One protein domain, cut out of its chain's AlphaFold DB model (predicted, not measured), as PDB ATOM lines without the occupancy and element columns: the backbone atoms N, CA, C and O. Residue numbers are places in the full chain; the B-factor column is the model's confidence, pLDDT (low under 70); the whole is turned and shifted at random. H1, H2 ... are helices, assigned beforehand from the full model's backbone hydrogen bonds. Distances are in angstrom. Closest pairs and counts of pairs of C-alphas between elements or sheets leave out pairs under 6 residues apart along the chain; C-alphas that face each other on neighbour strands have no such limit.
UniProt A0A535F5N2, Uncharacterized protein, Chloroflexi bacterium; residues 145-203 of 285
ATOM      1  N   TYR A 145      41.692 -20.086-116.710       77.88
ATOM      2  CA  TYR A 145      40.812 -19.092-116.084       77.88
ATOM      3  C   TYR A 145      39.390 -19.602-115.801       77.88
ATOM      4  O   TYR A 145      38.663 -18.990-115.018       77.88
ATOM      5  N   ARG A 146      38.950 -20.705-116.422       81.12
ATOM      6  CA  ARG A 146      37.594 -21.240-116.211       81.12
ATOM      7  C   ARG A 146      37.467 -21.856-114.822       81.12
ATOM      8  O   ARG A 146      36.423 -21.712-114.186       81.12
ATOM      9  N   LYS A 147      38.546 -22.476-114.338       79.69
ATOM     10  CA  LYS A 147      38.606 -23.113-113.019       79.69
ATOM     11  C   LYS A 147      38.672 -22.126-111.862       79.69
ATOM     12  O   LYS A 147      38.345 -22.517-110.750       79.69
ATOM     13  N   LEU A 148      38.994 -20.848-112.100       80.25
ATOM     14  CA  LEU A 148      39.032 -19.823-111.044       80.25
ATOM     15  C   LEU A 148      37.725 -19.754-110.239       80.25
ATOM     16  O   LEU A 148      37.758 -19.577-109.028       80.25
ATOM     17  N   LYS A 149      36.571 -19.935-110.897       80.50
ATOM     18  CA  LYS A 149      35.247 -19.901-110.244       80.50
ATOM     19  C   LYS A 149      34.931 -21.154-109.429       80.50
ATOM     20  O   LYS A 149      33.994 -21.138-108.640       80.50
ATOM     21  N   THR A 150      35.660 -22.238-109.670       84.75
ATOM     22  CA  THR A 150      35.468 -23.537-109.020       84.75
ATOM     23  C   THR A 150      36.595 -23.870-108.050       84.75
ATOM     24  O   THR A 150      36.559 -24.945-107.462       84.75
ATOM     25  N   LEU A 151      37.587 -22.982-107.894       85.94
ATOM     26  CA  LEU A 151      38.658 -23.158-106.922       85.94
ATOM     27  C   LEU A 151      38.063 -23.214-105.518       85.94
ATOM     28  O   LEU A 151      37.342 -22.320-105.075       85.94
ATOM     29  N   SER A 152      38.394 -24.285-104.822       87.69
ATOM     30  CA  SER A 152      38.053 -24.530-103.436       87.69
ATOM     31  C   SER A 152      39.319 -24.507-102.588       87.69
ATOM     32  O   SER A 152      40.432 -24.646-103.094       87.69
ATOM     33  N   LEU A 153      39.166 -24.402-101.266       85.12
ATOM     34  CA  LEU A 153      40.306 -24.514-100.353       85.12
ATOM     35  C   LEU A 153      41.072 -25.838-100.551       85.12
ATOM     36  O   LEU A 153      42.285 -25.876-100.380       85.12
ATOM     37  N   GLY A 154      40.373 -26.908-100.951       86.00
ATOM     38  CA  GLY A 154      40.963 -28.221-101.208       86.00
ATOM     39  C   GLY A 154      41.988 -28.236-102.342       86.00
ATOM     40  O   GLY A 154      42.902 -29.052-102.291       86.00
ATOM     41  N   ASP A 155      41.887 -27.314-103.303       83.62
ATOM     42  CA  ASP A 155      42.823 -27.207-104.430       83.62
ATOM     43  C   ASP A 155      44.168 -26.584-104.022       83.62
ATOM     44  O   ASP A 155      45.176 -26.772-104.701       83.62
ATOM     45  N   PHE A 156      44.199 -25.868-102.893       84.25
ATOM     46  CA  PHE A 156      45.417 -25.293-102.313       84.25
ATOM     47  C   PHE A 156      46.061 -26.204-101.269       84.25
ATOM     48  O   PHE A 156      47.204 -25.982-100.864       84.25
ATOM     49  N   LEU A 157      45.331 -27.215-100.796       87.88
ATOM     50  CA  LEU A 157      45.862 -28.168 -99.836       87.88
ATOM     51  C   LEU A 157      46.730 -29.208-100.554       87.88
ATOM     52  O   LEU A 157      46.399 -29.637-101.661       87.88
ATOM     53  N   PRO A 158      47.822 -29.672 -99.921       86.81
ATOM     54  CA  PRO A 158      48.602 -30.773-100.459       86.81
ATOM     55  C   PRO A 158      47.710 -31.984-100.728       86.81
ATOM     56  O   PRO A 158      46.859 -32.340 -99.903       86.81
ATOM     57  N   SER A 159      47.947 -32.657-101.854       88.12
ATOM     58  CA  SER A 159      47.314 -33.948-102.123       88.12
ATOM     59  C   SER A 159      47.605 -34.934-100.982       88.12
ATOM     60  O   SER A 159      48.581 -34.777-100.241       88.12
ATOM     61  N   ARG A 160      46.786 -35.983-100.834       88.81
ATOM     62  CA  ARG A 160      47.024 -37.017 -99.808       88.81
ATOM     63  C   ARG A 160      48.422 -37.630 -99.936       88.81
ATOM     64  O   ARG A 160      49.125 -37.728 -98.941       88.81
ATOM     65  N   GLU A 161      48.850 -37.921-101.160       89.12
ATOM     66  CA  GLU A 161      50.187 -38.445-101.454       89.12
ATOM     67  C   GLU A 161      51.299 -37.461-101.056       89.12
ATOM     68  O   GLU A 161      52.277 -37.836-100.403       89.12
ATOM     69  N   THR A 162      51.129 -36.175-101.380       87.44
ATOM     70  CA  THR A 162      52.066 -35.120-100.966       87.44
ATOM     71  C   THR A 162      52.133 -35.024 -99.445       87.44
ATOM     72  O   THR A 162      53.222 -34.957 -98.881       87.44
ATOM     73  N   LYS A 163      50.984 -35.072 -98.763       89.56
ATOM     74  CA  LYS A 163      50.903 -35.040 -97.301       89.56
ATOM     75  C   LYS A 163      51.596 -36.246 -96.668       89.56
ATOM     76  O   LYS A 163      52.327 -36.066 -95.695       89.56
ATOM     77  N   ASP A 164      51.397 -37.447 -97.203       90.88
ATOM     78  CA  ASP A 164      52.032 -38.668 -96.702       90.88
ATOM     79  C   ASP A 164      53.554 -38.604 -96.878       90.88
ATOM     80  O   ASP A 164      54.304 -38.884 -95.939       90.88
ATOM     81  N   THR A 165      54.010 -38.110 -98.031       90.00
ATOM     82  CA  THR A 165      55.431 -37.873 -98.322       90.00
ATOM     83  C   THR A 165      56.038 -36.839 -97.371       90.00
ATOM     84  O   THR A 165      57.073 -37.096 -96.754       90.00
ATOM     85  N   MET A 166      55.380 -35.688 -97.186       89.38
ATOM     86  CA  MET A 166      55.812 -34.650 -96.242       89.38
ATOM     87  C   MET A 166      55.852 -35.190 -94.810       89.38
ATOM     88  O   MET A 166      56.811 -34.950 -94.085       89.38
ATOM     89  N   THR A 167      54.850 -35.976 -94.411       91.94
ATOM     90  CA  THR A 167      54.783 -36.587 -93.078       91.94
ATOM     91  C   THR A 167      55.927 -37.575 -92.859       91.94
ATOM     92  O   THR A 167      56.536 -37.578 -91.788       91.94
ATOM     93  N   ALA A 168      56.251 -38.401 -93.858       92.06
ATOM     94  CA  ALA A 168      57.389 -39.316 -93.806       92.06
ATOM     95  C   ALA A 168      58.722 -38.558 -93.690       92.06
ATOM     96  O   ALA A 168      59.537 -38.888 -92.827       92.06
ATOM     97  N   ALA A 169      58.907 -37.493 -94.481       92.31
ATOM     98  CA  ALA A 169      60.081 -36.626 -94.395       92.31
ATOM     99  C   ALA A 169      60.211 -35.976 -93.007       92.31
ATOM    100  O   ALA A 169      61.270 -36.057 -92.389       92.31
ATOM    101  N   CYS A 170      59.129 -35.401 -92.472       93.44
ATOM    102  CA  CYS A 170      59.117 -34.814 -91.132       93.44
ATOM    103  C   CYS A 170      59.482 -35.840 -90.052       93.44
ATOM    104  O   CYS A 170      60.312 -35.544 -89.197       93.44
ATOM    105  N   LYS A 171      58.909 -37.053 -90.100       94.19
ATOM    106  CA  LYS A 171      59.245 -38.134 -89.158       94.19
ATOM    107  C   LYS A 171      60.727 -38.507 -89.232       94.19
ATOM    108  O   LYS A 171      61.358 -38.640 -88.190       94.19
ATOM    109  N   SER A 172      61.277 -38.630 -90.441       93.44
ATOM    110  CA  SER A 172      62.697 -38.923 -90.663       93.44
ATOM    111  C   SER A 172      63.610 -37.838 -90.079       93.44
ATOM    112  O   SER A 172      64.513 -38.142 -89.299       93.44
ATOM    113  N   ILE A 173      63.322 -36.561 -90.363       92.88
ATOM    114  CA  ILE A 173      64.104 -35.420 -89.862       92.88
ATOM    115  C   ILE A 173      64.029 -35.330 -88.333       92.88
ATOM    116  O   ILE A 173      65.064 -35.252 -87.671       92.88
ATOM    117  N   LEU A 174      62.821 -35.380 -87.759       94.75
ATOM    118  CA  LEU A 174      62.623 -35.315 -86.307       94.75
ATOM    119  C   LEU A 174      63.309 -36.480 -85.594       94.75
ATOM    120  O   LEU A 174      63.954 -36.276 -84.567       94.75
ATOM    121  N   TRP A 175      63.216 -37.688 -86.152       93.88
ATOM    122  CA  TRP A 175      63.918 -38.844 -85.614       93.88
ATOM    123  C   TRP A 175      65.436 -38.695 -85.703       93.88
ATOM    124  O   TRP A 175      66.131 -39.044 -84.754       93.88
ATOM    125  N   GLY A 176      65.963 -38.127 -86.792       91.25
ATOM    126  CA  GLY A 176      67.386 -37.817 -86.930       91.25
ATOM    127  C   GLY A 176      67.887 -36.849 -85.852       91.25
ATOM    128  O   GLY A 176      68.918 -37.103 -85.225       91.25
ATOM    129  N   VAL A 177      67.128 -35.782 -85.576       93.38
ATOM    130  CA  VAL A 177      67.425 -34.826 -84.493       93.38
ATOM    131  C   VAL A 177      67.355 -35.513 -83.129       93.38
ATOM    132  O   VAL A 177      68.296 -35.413 -82.341       93.38
ATOM    133  N   PHE A 178      66.280 -36.261 -82.865       92.56
ATOM    134  CA  PHE A 178      66.090 -36.979 -81.606       92.56
ATOM    135  C   PHE A 178      67.210 -37.995 -81.352       92.56
ATOM    136  O   PHE A 178      67.812 -37.986 -80.284       92.56
ATOM    137  N   LYS A 179      67.563 -38.806 -82.355       91.19
ATOM    138  CA  LYS A 179      68.655 -39.785 -82.279       91.19
ATOM    139  C   LYS A 179      70.010 -39.119 -82.029       91.19
ATOM    140  O   LYS A 179      70.812 -39.635 -81.256       91.19
ATOM    141  N   SER A 180      70.265 -37.965 -82.648       91.44
ATOM    142  CA  SER A 180      71.495 -37.189 -82.418       91.44
ATOM    143  C   SER A 180      71.576 -36.664 -80.979       91.44
ATOM    144  O   SER A 180      72.636 -36.710 -80.348       91.44
ATOM    145  N   PHE A 181      70.440 -36.220 -80.434       94.06
ATOM    146  CA  PHE A 181      70.326 -35.775 -79.049       94.06
ATOM    147  C   PHE A 181      70.509 -36.930 -78.053       94.06
ATOM    148  O   PHE A 181      71.294 -36.805 -77.112       94.06
ATOM    149  N   THR A 182      69.832 -38.064 -78.247       93.50
ATOM    150  CA  THR A 182      69.909 -39.212 -77.326       93.50
ATOM    151  C   THR A 182      71.280 -39.873 -77.352       93.50
ATOM    152  O   THR A 182      71.797 -40.219 -76.292       93.50
ATOM    153  N   HIS A 183      71.920 -39.952 -78.525       90.94
ATOM    154  CA  HIS A 183      73.299 -40.419 -78.654       90.94
ATOM    155  C   HIS A 183      74.271 -39.542 -77.854       90.94
ATOM    156  O   HIS A 183      75.053 -40.059 -77.057       90.94
ATOM    157  N   SER A 184      74.165 -38.216 -77.993       93.31
ATOM    158  CA  SER A 184      74.983 -37.257 -77.233       93.31
ATOM    159  C   SER A 184      74.786 -37.379 -75.717       93.31
ATOM    160  O   SER A 184      75.738 -37.234 -74.954       93.31
ATOM    161  N   ASN A 185      73.563 -37.689 -75.275       93.88
ATOM    162  CA  ASN A 185      73.206 -37.820 -73.860       93.88
ATOM    163  C   ASN A 185      73.279 -39.260 -73.324       93.88
ATOM    164  O   ASN A 185      72.911 -39.496 -72.176       93.88
ATOM    165  N   LYS A 186      73.757 -40.224 -74.126       93.88
ATOM    166  CA  LYS A 186      73.858 -41.651 -73.765       93.88
ATOM    167  C   LYS A 186      72.535 -42.256 -73.266       93.88
ATOM    168  O   LYS A 186      72.534 -43.118 -72.390       93.88
ATOM    169  N   VAL A 187      71.415 -41.794 -73.816       92.75
ATOM    170  CA  VAL A 187      70.081 -42.327 -73.518       92.75
ATOM    171  C   VAL A 187      69.770 -43.428 -74.520       92.75
ATOM    172  O   VAL A 187      69.802 -43.192 -75.729       92.75
ATOM    173  N   ASP A 188      69.462 -44.620 -74.018       89.81
ATOM    174  CA  ASP A 188      69.069 -45.741 -74.865       89.81
ATOM    175  C   ASP A 188      67.623 -45.568 -75.346       89.81
ATOM    176  O   ASP A 188      66.729 -45.225 -74.567       89.81
ATOM    177  N   VAL A 189      67.395 -45.760 -76.645       87.56
ATOM    178  CA  VAL A 189      66.085 -45.565 -77.279       87.56
ATOM    179  C   VAL A 189      65.804 -46.657 -78.309       87.56
ATOM    180  O   VAL A 189      66.736 -47.141 -78.955       87.56
ATOM    181  N   PRO A 190      64.526 -47.033 -78.522       86.62
ATOM    182  CA  PRO A 190      64.162 -48.046 -79.507       86.62
ATOM    183  C   PRO A 190      64.674 -47.692 -80.904       86.62
ATOM    184  O   PRO A 190      64.563 -46.546 -81.344       86.62
ATOM    185  N   ASN A 191      65.185 -48.679 -81.640       82.88
ATOM    186  CA  ASN A 191      65.661 -48.474 -83.006       82.88
ATOM    187  C   ASN A 191      64.486 -48.422 -83.998       82.88
ATOM    188  O   ASN A 191      64.191 -49.394 -84.693       82.88
ATOM    189  N   LEU A 192      63.793 -47.284 -84.037       87.94
ATOM    190  CA  LEU A 192      62.765 -47.000 -85.035       87.94
ATOM    191  C   LEU A 192      63.420 -46.551 -86.347       87.94
ATOM    192  O   LEU A 192      64.412 -45.819 -86.348       87.94
ATOM    193  N   ILE A 193      62.863 -46.987 -87.477       86.75
ATOM    194  CA  ILE A 193      63.340 -46.612 -88.811       86.75
ATOM    195  C   ILE A 193      62.263 -45.769 -89.483       86.75
ATOM    196  O   ILE A 193      61.176 -46.254 -89.788       86.75
ATOM    197  N   TYR A 194      62.595 -44.508 -89.742       90.88
ATOM    198  CA  TYR A 194      61.787 -43.603 -90.551       90.88
ATOM    199  C   TYR A 194      62.586 -43.258 -91.810       90.88
ATOM    200  O   TYR A 194      63.489 -42.425 -91.734       90.88
ATOM    201  N   PRO A 195      62.339 -43.928 -92.949       88.44
ATOM    202  CA  PRO A 195      63.099 -43.667 -94.163       88.44
ATOM    203  C   PRO A 195      62.797 -42.261 -94.693       88.44
ATOM    204  O   PRO A 195      61.649 -41.815 -94.688       88.44
ATOM    205  N   MET A 196      63.832 -41.566 -95.171       87.75
ATOM    206  CA  MET A 196      63.645 -40.333 -95.934       87.75
ATOM    207  C   MET A 196      63.013 -40.696 -97.288       87.75
ATOM    208  O   MET A 196      63.533 -41.593 -97.957       87.75
ATOM    209  N   PRO A 197      61.913 -40.045 -97.710       87.12
ATOM    210  CA  PRO A 197      61.377 -40.251 -99.050       87.12
ATOM    211  C   PRO A 197      62.409 -39.855-100.114       87.12
ATOM    212  O   PRO A 197      63.325 -39.075 -99.848       87.12
ATOM    213  N   ILE A 198      62.258 -40.394-101.325       81.62
ATOM    214  CA  ILE A 198      63.149 -40.090-102.449       81.62
ATOM    215  C   ILE A 198      63.000 -38.605-102.791       81.62
ATOM    216  O   ILE A 198      62.013 -38.181-103.386       81.62
ATOM    217  N   VAL A 199      63.993 -37.811-102.399       71.81
ATOM    218  CA  VAL A 199      64.152 -36.432-102.851       71.81
ATOM    219  C   VAL A 199      65.103 -36.480-104.032       71.81
ATOM    220  O   VAL A 199      66.208 -36.993-103.890       71.81
ATOM    221  N   PHE A 200      64.699 -35.963-105.191       74.75
ATOM    222  CA  PHE A 200      65.614 -35.791-106.317       74.75
ATOM    223  C   PHE A 200      66.573 -34.646-105.974       74.75
ATOM    224  O   PHE A 200      66.135 -33.491-105.933       74.75
ATOM    225  N   PRO A 201      67.852 -34.924-105.655       67.50
ATOM    226  CA  PRO A 201      68.769 -33.870-105.266       67.50
ATOM    227  C   PRO A 201      69.030 -32.973-106.474       67.50
ATOM    228  O   PRO A 201      69.279 -33.453-107.581       67.50
ATOM    229  N   LEU A 202      68.996 -31.659-106.260       75.19
ATOM    230  CA  LEU A 202      69.480 -30.723-107.268       75.19
ATOM    231  C   LEU A 202      70.963 -31.008-107.519       75.19
ATOM    232  O   LEU A 202      71.747 -31.147-106.577       75.19
ATOM    233  N   ASN A 203      71.352 -31.095-108.789       80.75
ATOM    234  CA  ASN A 203      72.749 -31.265-109.157       80.75
ATOM    235  C   ASN A 203      73.556 -30.049-108.669       80.75
ATOM    236  O   ASN A 203      73.361 -28.935-109.154       80.75
TER     237      ASN A 203
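This is residues 145 to 203 of the 285 residues of an uncharacterized protein of Chloroflexi bacterium (UniProt A0A535F5N2). One long helix, H3, makes the main piece of an extended model; a thin arm with two one-turn helices, H1 and H2, sticks out beyond its start as residues 145 to 157. After H3 the chain turns round and folds back in a wide loop with no named element, coming alongside the helix again near residues 194 to 196 before its last residues head away from it. The arm and H3 together make the longest axis of the 59 by 29 by 15 A outline. The printed part has 59 residues, with three named helices in the order H1, H2, H3 and no named strand; the class is all helix, and the radius of gyration of the C-alphas is 18.0 A.

H3, residues 160 to 184, touches no helix. H2, residues 153 to 156, is apart from H3, and a tight link of 3 residues joins them. H1, residues 147 to 150, is apart from both H2 and H3; its link to H2 is tight, with 2 residues. In H3 every O i to N i+4 pair is within hydrogen-bond range; H1 and H2 are too short for such a pair, and each has its one O i to N i+3 pair within range. Residues 180 to 186, of which 180 to 184 belong to H3, stand free.

H3 measures 35.9 A from C-alpha 160 at (47.024, -37.017, -99.808) to C-alpha 184 at (74.983, -37.257, -77.233). H2 measures 5.5 A. H1 measures 5.1 A and begins with C-alpha 147 at (38.606, -23.113, -113.019).

The C-alphas farthest apart, those of Arg 146 and Lys 186, are 59.4 A apart. The printed part has no cut. Residues 185 to 203 hold no named element. The mean pLDDT of the printed part is 87.5, and residue 201 is under 70.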